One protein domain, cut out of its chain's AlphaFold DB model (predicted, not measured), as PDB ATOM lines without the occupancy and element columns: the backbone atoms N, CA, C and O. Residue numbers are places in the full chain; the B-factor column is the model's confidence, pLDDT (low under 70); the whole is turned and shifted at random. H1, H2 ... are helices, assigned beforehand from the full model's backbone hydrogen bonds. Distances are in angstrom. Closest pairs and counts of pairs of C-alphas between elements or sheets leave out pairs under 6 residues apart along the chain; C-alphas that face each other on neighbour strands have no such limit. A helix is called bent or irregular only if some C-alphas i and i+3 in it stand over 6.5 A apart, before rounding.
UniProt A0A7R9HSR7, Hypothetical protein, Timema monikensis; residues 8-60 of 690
ATOM      1  N   THR A   8      43.559 -26.431  11.678       73.94
ATOM      2  CA  THR A   8      44.661 -25.973  10.809       73.94
ATOM      3  C   THR A   8      44.171 -25.321   9.507       73.94
ATOM      4  O   THR A   8      44.750 -24.348   9.016       73.94
ATOM      5  N   ILE A   9      43.036 -25.775   8.964       80.00
ATOM      6  CA  ILE A   9      42.397 -25.141   7.803       80.00
ATOM      7  C   ILE A   9      41.837 -23.760   8.183       80.00
ATOM      8  O   ILE A   9      41.847 -22.842   7.361       80.00
ATOM      9  N   TYR A  10      41.434 -23.549   9.439       76.88
ATOM     10  CA  TYR A  10      40.997 -22.232   9.915       76.88
ATOM     11  C   TYR A  10      42.160 -21.251  10.061       76.88
ATOM     12  O   TYR A  10      42.022 -20.091   9.662       76.88
ATOM     13  N   GLY A  11      43.312 -21.705  10.568       81.00
ATOM     14  CA  GLY A  11      44.539 -20.903  10.630       81.00
ATOM     15  C   GLY A  11      44.933 -20.385   9.245       81.00
ATOM     16  O   GLY A  11      45.012 -19.175   9.018       81.00
ATOM     17  N   SER A  12      45.033 -21.291   8.268       79.94
ATOM     18  CA  SER A  12      45.369 -20.929   6.883       79.94
ATOM     19  C   SER A  12      44.345 -19.993   6.218       79.94
ATOM     20  O   SER A  12      44.736 -19.029   5.554       79.94
ATOM     21  N   LYS A  13      43.035 -20.193   6.434       83.75
ATOM     22  CA  LYS A  13      41.982 -19.298   5.909       83.75
ATOM     23  C   LYS A  13      42.008 -17.911   6.559       83.75
ATOM     24  O   LYS A  13      41.852 -16.913   5.855       83.75
ATOM     25  N   THR A  14      42.276 -17.830   7.861       83.50
ATOM     26  CA  THR A  14      42.427 -16.555   8.586       83.50
ATOM     27  C   THR A  14      43.638 -15.775   8.071       83.50
ATOM     28  O   THR A  14      43.548 -14.575   7.808       83.50
ATOM     29  N   MET A  15      44.756 -16.465   7.828       84.81
ATOM     30  CA  MET A  15      45.963 -15.877   7.238       84.81
ATOM     31  C   MET A  15      45.741 -15.411   5.791       84.81
ATOM     32  O   MET A  15      46.251 -14.362   5.384       84.81
ATOM     33  N   LYS A  16      44.937 -16.147   5.016       90.44
ATOM     34  CA  LYS A  16      44.524 -15.744   3.666       90.44
ATOM     35  C   LYS A  16      43.661 -14.476   3.690       90.44
ATOM     36  O   LYS A  16      43.965 -13.532   2.972       90.44
ATOM     37  N   LEU A  17      42.668 -14.395   4.577       86.94
ATOM     38  CA  LEU A  17      41.852 -13.186   4.768       86.94
ATOM     39  C   LEU A  17      42.696 -11.979   5.204       86.94
ATOM     40  O   LEU A  17      42.540 -10.884   4.666       86.94
ATOM     41  N   ALA A  18      43.628 -12.172   6.139       87.69
ATOM     42  CA  ALA A  18      44.518 -11.107   6.597       87.69
ATOM     43  C   ALA A  18      45.440 -10.590   5.478       87.69
ATOM     44  O   ALA A  18      45.669  -9.383   5.367       87.69
ATOM     45  N   SER A  19      45.957 -11.484   4.630       86.88
ATOM     46  CA  SER A  19      46.783 -11.104   3.477       86.88
ATOM     47  C   SER A  19      45.973 -10.427   2.369       86.88
ATOM     48  O   SER A  19      46.455  -9.459   1.787       86.88
ATOM     49  N   GLU A  20      44.730 -10.846   2.142       91.81
ATOM     50  CA  GLU A  20      43.820 -10.213   1.185       91.81
ATOM     51  C   GLU A  20      43.428  -8.792   1.615       91.81
ATOM     52  O   GLU A  20      43.536  -7.856   0.824       91.81
ATOM     53  N   ILE A  21      43.116  -8.583   2.899       89.12
ATOM     54  CA  ILE A  21      42.864  -7.244   3.464       89.12
ATOM     55  C   ILE A  21      44.108  -6.352   3.358       89.12
ATOM     56  O   ILE A  21      43.993  -5.150   3.115       89.12
ATOM     57  N   LYS A  22      45.309  -6.922   3.517       85.69
ATOM     58  CA  LYS A  22      46.572  -6.190   3.336       85.69
ATOM     59  C   LYS A  22      46.814  -5.820   1.868       85.69
ATOM     60  O   LYS A  22      47.344  -4.744   1.604       85.69
ATOM     61  N   TYR A  23      46.430  -6.686   0.930       89.19
ATOM     62  CA  TYR A  23      46.608  -6.478  -0.509       89.19
ATOM     63  C   TYR A  23      45.635  -5.450  -1.095       89.19
ATOM     64  O   TYR A  23      46.005  -4.719  -2.007       89.19
ATOM     65  N   GLN A  24      44.427  -5.324  -0.535       86.88
ATOM     66  CA  GLN A  24      43.412  -4.361  -0.992       86.88
ATOM     67  C   GLN A  24      43.817  -2.878  -0.826       86.88
ATOM     68  O   GLN A  24      43.063  -2.001  -1.231       86.88
ATOM     69  N   ALA A  25      44.999  -2.577  -0.264       75.38
ATOM     70  CA  ALA A  25      45.558  -1.228  -0.098       75.38
ATOM     71  C   ALA A  25      44.622  -0.222   0.604       75.38
ATOM     72  O   ALA A  25      44.826   0.990   0.543       75.38
ATOM     73  N   GLU A  26      43.605  -0.714   1.315       82.75
ATOM     74  CA  GLU A  26      42.692   0.130   2.066       82.75
ATOM     75  C   GLU A  26      43.378   0.607   3.358       82.75
ATOM     76  O   GLU A  26      43.881  -0.188   4.172       82.75
ATOM     77  N   ASN A  27      43.366   1.927   3.573       85.12
ATOM     78  CA  ASN A  27      43.795   2.581   4.813       85.12
ATOM     79  C   ASN A  27      42.764   2.350   5.931       85.12
ATOM     80  O   ASN A  27      42.139   3.277   6.446       85.12
ATOM     81  N   LEU A  28      42.550   1.085   6.283       87.50
ATOM     82  CA  LEU A  28      41.707   0.677   7.397       87.50
ATOM     83  C   LEU A  28      42.496   0.735   8.701       87.50
ATOM     84  O   LEU A  28      43.657   0.324   8.752       87.50
ATOM     85  N   SER A  29      41.832   1.179   9.768       86.94
ATOM     86  CA  SER A  29      42.362   1.022  11.123       86.94
ATOM     87  C   SER A  29      42.494  -0.463  11.476       86.94
ATOM     88  O   SER A  29      41.699  -1.280  11.000       86.94
ATOM     89  N   ASP A  30      43.451  -0.819  12.334       81.06
ATOM     90  CA  ASP A  30      43.673  -2.216  12.737       81.06
ATOM     91  C   ASP A  30      42.413  -2.856  13.336       81.06
ATOM     92  O   ASP A  30      42.109  -4.007  13.029       81.06
ATOM     93  N   ASN A  31      41.598  -2.084  14.064       77.12
ATOM     94  CA  ASN A  31      40.303  -2.540  14.577       77.12
ATOM     95  C   ASN A  31      39.334  -2.917  13.449       77.12
ATOM     96  O   ASN A  31      38.640  -3.925  13.534       77.12
ATOM     97  N   THR A  32      39.287  -2.135  12.370       81.31
ATOM     98  CA  THR A  32      38.419  -2.424  11.220       81.31
ATOM     99  C   THR A  32      38.902  -3.649  10.448       81.31
ATOM    100  O   THR A  32      38.086  -4.466  10.023       81.31
ATOM    101  N   ARG A  33      40.224  -3.816  10.306       85.69
ATOM    102  CA  ARG A  33      40.819  -5.018   9.702       85.69
ATOM    103  C   ARG A  33      40.493  -6.259  10.529       85.69
ATOM    104  O   ARG A  33      40.068  -7.264   9.974       85.69
ATOM    105  N   MET A  34      40.615  -6.157  11.851       81.44
ATOM    106  CA  MET A  34      40.322  -7.243  12.782       81.44
ATOM    107  C   MET A  34      38.836  -7.617  12.766       81.44
ATOM    108  O   MET A  34      38.508  -8.794  12.652       81.44
ATOM    109  N   MET A  35      37.934  -6.629  12.753       79.19
ATOM    110  CA  MET A  35      36.495  -6.870  12.607       79.19
ATOM    111  C   MET A  35      36.151  -7.549  11.279       79.19
ATOM    112  O   MET A  35      35.383  -8.501  11.289       79.19
ATOM    113  N   ARG A  36      36.751  -7.139  10.150       85.50
ATOM    114  CA  ARG A  36      36.543  -7.835   8.865       85.50
ATOM    115  C   ARG A  36      37.018  -9.284   8.903       85.50
ATOM    116  O   ARG A  36      36.325 -10.147   8.376       85.50
ATOM    117  N   ILE A  37      38.168  -9.552   9.527       85.06
ATOM    118  CA  ILE A  37      38.672 -10.922   9.691       85.06
ATOM    119  C   ILE A  37      37.666 -11.750  10.498       85.06
ATOM    120  O   ILE A  37      37.297 -12.830  10.058       85.06
ATOM    121  N   ILE A  38      37.162 -11.227  11.620       80.25
ATOM    122  CA  ILE A  38      36.217 -11.934  12.503       80.25
ATOM    123  C   ILE A  38      34.865 -12.148  11.832       80.25
ATOM    124  O   ILE A  38      34.320 -13.241  11.907       80.25
ATOM    125  N   SER A  39      34.335 -11.136  11.145       78.19
ATOM    126  CA  SER A  39      33.079 -11.249  10.399       78.19
ATOM    127  C   SER A  39      33.185 -12.198   9.201       78.19
ATOM    128  O   SER A  39      32.170 -12.725   8.757       78.19
ATOM    129  N   GLY A  40      34.396 -12.424   8.681       79.38
ATOM    130  CA  GLY A  40      34.674 -13.438   7.663       79.38
ATOM    131  C   GLY A  40      34.738 -14.871   8.210       79.38
ATOM    132  O   GLY A  40      34.702 -15.820   7.425       79.38
ATOM    133  N   LEU A  41      34.812 -15.050   9.533       79.81
ATOM    134  CA  LEU A  41      34.717 -16.355  10.187       79.81
ATOM    135  C   LEU A  41      33.235 -16.686  10.434       79.81
ATOM    136  O   LEU A  41      32.449 -15.833  10.837       79.81
ATOM    137  N   THR A  42      32.819 -17.924  10.156       64.69
ATOM    138  CA  THR A  42      31.409 -18.341  10.246       64.69
ATOM    139  C   THR A  42      30.825 -18.177  11.663       64.69
ATOM    140  O   THR A  42      31.554 -18.349  12.642       64.69
ATOM    141  N   PRO A  43      29.496 -17.955  11.798       56.59
ATOM    142  CA  PRO A  43      28.824 -17.661  13.076       56.59
ATOM    143  C   PRO A  43      28.975 -18.731  14.167       56.59
ATOM    144  O   PRO A  43      28.770 -18.439  15.340       56.59
ATOM    145  N   LEU A  44      29.332 -19.961  13.793       49.81
ATOM    146  CA  LEU A  44      29.430 -21.111  14.697       49.81
ATOM    147  C   LEU A  44      30.653 -21.080  15.633       49.81
ATOM    148  O   LEU A  44      30.700 -21.857  16.577       49.81
ATOM    149  N   ASN A  45      31.605 -20.157  15.439       56.88
ATOM    150  CA  ASN A  45      32.831 -20.073  16.248       56.88
ATOM    151  C   ASN A  45      32.891 -18.839  17.170       56.88
ATOM    152  O   ASN A  45      33.961 -18.278  17.411       56.88
ATOM    153  N   GLN A  46      31.753 -18.457  17.762       51.06
ATOM    154  CA  GLN A  46      31.684 -17.468  18.855       51.06
ATOM    155  C   GLN A  46      32.441 -17.900  20.132       51.06
ATOM    156  O   GLN A  46      32.658 -17.077  21.016       51.06
ATOM    157  N   ASN A  47      32.927 -19.147  20.200       46.69
ATOM    158  CA  ASN A  47      33.787 -19.642  21.283       46.69
ATOM    159  C   ASN A  47      35.228 -19.109  21.246       46.69
ATOM    160  O   ASN A  47      36.015 -19.415  22.138       46.69
ATOM    161  N   LEU A  48      35.587 -18.257  20.283       51.97
ATOM    162  CA  LEU A  48      36.804 -17.449  20.375       51.97
ATOM    163  C   LEU A  48      36.576 -16.238  21.297       51.97
ATOM    164  O   LEU A  48      36.857 -15.091  20.947       51.97
ATOM    165  N   GLU A  49      36.098 -16.515  22.511       49.12
ATOM    166  CA  GLU A  49      36.022 -15.562  23.618       49.12
ATOM    167  C   GLU A  49      37.400 -14.906  23.820       49.12
ATOM    168  O   GLU A  49      37.508 -13.696  23.990       49.12
ATOM    169  N   THR A  50      38.478 -15.676  23.644       53.19
ATOM    170  CA  THR A  50      39.870 -15.210  23.621       53.19
ATOM    171  C   THR A  50      40.175 -14.196  22.516       53.19
ATOM    172  O   THR A  50      40.882 -13.230  22.793       53.19
ATOM    173  N   LEU A  51      39.646 -14.336  21.291       52.78
ATOM    174  CA  LEU A  51      39.819 -13.303  20.252       52.78
ATOM    175  C   LEU A  51      39.088 -12.021  20.632       52.78
ATOM    176  O   LEU A  51      39.645 -10.934  20.488       52.78
ATOM    177  N   TRP A  52      37.873 -12.148  21.161       57.09
ATOM    178  CA  TRP A  52      37.065 -11.000  21.554       57.09
ATOM    179  C   TRP A  52      37.667 -10.241  22.749       57.09
ATOM    180  O   TRP A  52      37.768  -9.012  22.729       57.09
ATOM    181  N   TYR A  53      38.176 -10.961  23.755       56.41
ATOM    182  CA  TYR A  53      38.916 -10.379  24.879       56.41
ATOM    183  C   TYR A  53      40.242  -9.736  24.444       56.41
ATOM    184  O   TYR A  53      40.598  -8.679  24.967       56.41
ATOM    185  N   ASN A  54      40.943 -10.305  23.458       51.59
ATOM    186  CA  ASN A  54      42.194  -9.742  22.940       51.59
ATOM    187  C   ASN A  54      41.974  -8.429  22.158       51.59
ATOM    188  O   ASN A  54      42.769  -7.500  22.302       51.59
ATOM    189  N   ILE A  55      40.867  -8.302  21.413       54.88
ATOM    190  CA  ILE A  55      40.451  -7.039  20.765       54.88
ATOM    191  C   ILE A  55      40.182  -5.956  21.809       54.88
ATOM    192  O   ILE A  55      40.571  -4.800  21.648       54.88
ATOM    193  N   ARG A  56      39.529  -6.334  22.913       53.38
ATOM    194  CA  ARG A  56      39.187  -5.415  24.004       53.38
ATOM    195  C   ARG A  56      40.420  -4.917  24.772       53.38
ATOM    196  O   ARG A  56      40.350  -3.855  25.386       53.38
ATOM    197  N   ALA A  57      41.535  -5.649  24.721       64.31
ATOM    198  CA  ALA A  57      42.777  -5.332  25.426       64.31
ATOM    199  C   ALA A  57      43.750  -4.419  24.644       64.31
ATOM    200  O   ALA A  57      44.828  -4.123  25.150       64.31
ATOM    201  N   GLY A  58      43.396  -3.959  23.436       72.44
ATOM    202  CA  GLY A  58      44.253  -3.063  22.645       72.44
ATOM    203  C   GLY A  58      45.470  -3.744  22.009       72.44
ATOM    204  O   GLY A  58      46.472  -3.085  21.743       72.44
ATOM    205  N   ILE A  59      45.399  -5.058  21.781       76.06
ATOM    206  CA  ILE A  59      46.453  -5.829  21.114       76.06
ATOM    207  C   ILE A  59      46.421  -5.520  19.611       76.06
ATOM    208  O   ILE A  59      45.365  -5.592  18.982       76.06
ATOM    209  N   ASP A  60      47.574  -5.180  19.028       82.12
ATOM    210  CA  ASP A  60      47.668  -4.909  17.591       82.12
ATOM    211  C   ASP A  60      47.490  -6.183  16.738       82.12
ATOM    212  O   ASP A  60      47.650  -7.322  17.190       82.12
TER     213      ASP A  60
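This is residues 8 to 60 of the 690 residues of the protein "Hypothetical protein" of Timema monikensis (UniProt A0A7R9HSR7). Three helices stand in a zigzag, with H2 in the middle, the long H1 slanting across one side of it and the short H3 coming near its other side. The assembly is only partly formed, since H1 packs on H2 with residues 14 to 21 alone, H3 touches no helix, and residues 23 to 29 stick out as a free bend. The printed part has 53 residues with three named helices, in the order H1, H2, H3, and no named strand; the class is all helix. The whole is compact, with a radius of gyration of the C-alphas of 11.3 A, and spans 31 by 27 by 16 A.

Begin with H1, residues 8 to 23, and go on to H2, residues 30 to 39. These two touch, H1 with its residues 14 to 21 alone, and their closest C-alphas are those of Leu 17 and Ile 37, 6.3 A apart. They run opposite ways at a steep tilt of 45 degrees and form a helical hairpin. Next look at H3, residues 49 to 56, which runs opposite ways to H2 at a shallow tilt of 25 degrees. H2 and H3 are close but not clearly touching, and their closest C-alphas, those of Asn 31 and Ile 55, are 7.7 A apart. H1 and H3 are apart. In the backbones of H1, H2 and H3, every O i to N i+4 pair is within hydrogen-bond range.

Find C-alpha 8 at (44.661, -25.973, 10.809); from there H1 runs 22.6 A to C-alpha 23 at (46.608, -6.478, -0.509). Residues 24 to 29 then lead to H2, which begins at C-alpha 30, at (43.673, -2.216, 12.737), and measures 14.1 A from its first C-alpha to that of Ser 39. After residues 40 to 48, look for H3 from Glu 49 to Arg 56, 10.6 A long; it ends at C-alpha 56, at (39.187, -5.415, 24.004). No helix is bent or irregular.

The two C-alphas farthest apart are those of Ala 25 and Asn 47, at 30.6 A, while those of Thr 8 and Asp 60, the first and last printed, are 22.3 A apart. The printed part has no cut. The links from H1 to H2, with 6 residues, and from H2 to H3, with 9 residues, are both short, and residues 23 to 29 stand free. In the B-factor column of this predicted model the mean pLDDT of the printed part is 74.2. Look there at residues 42 to 57, which are under 70; H3 lies among them, with a mean of 54.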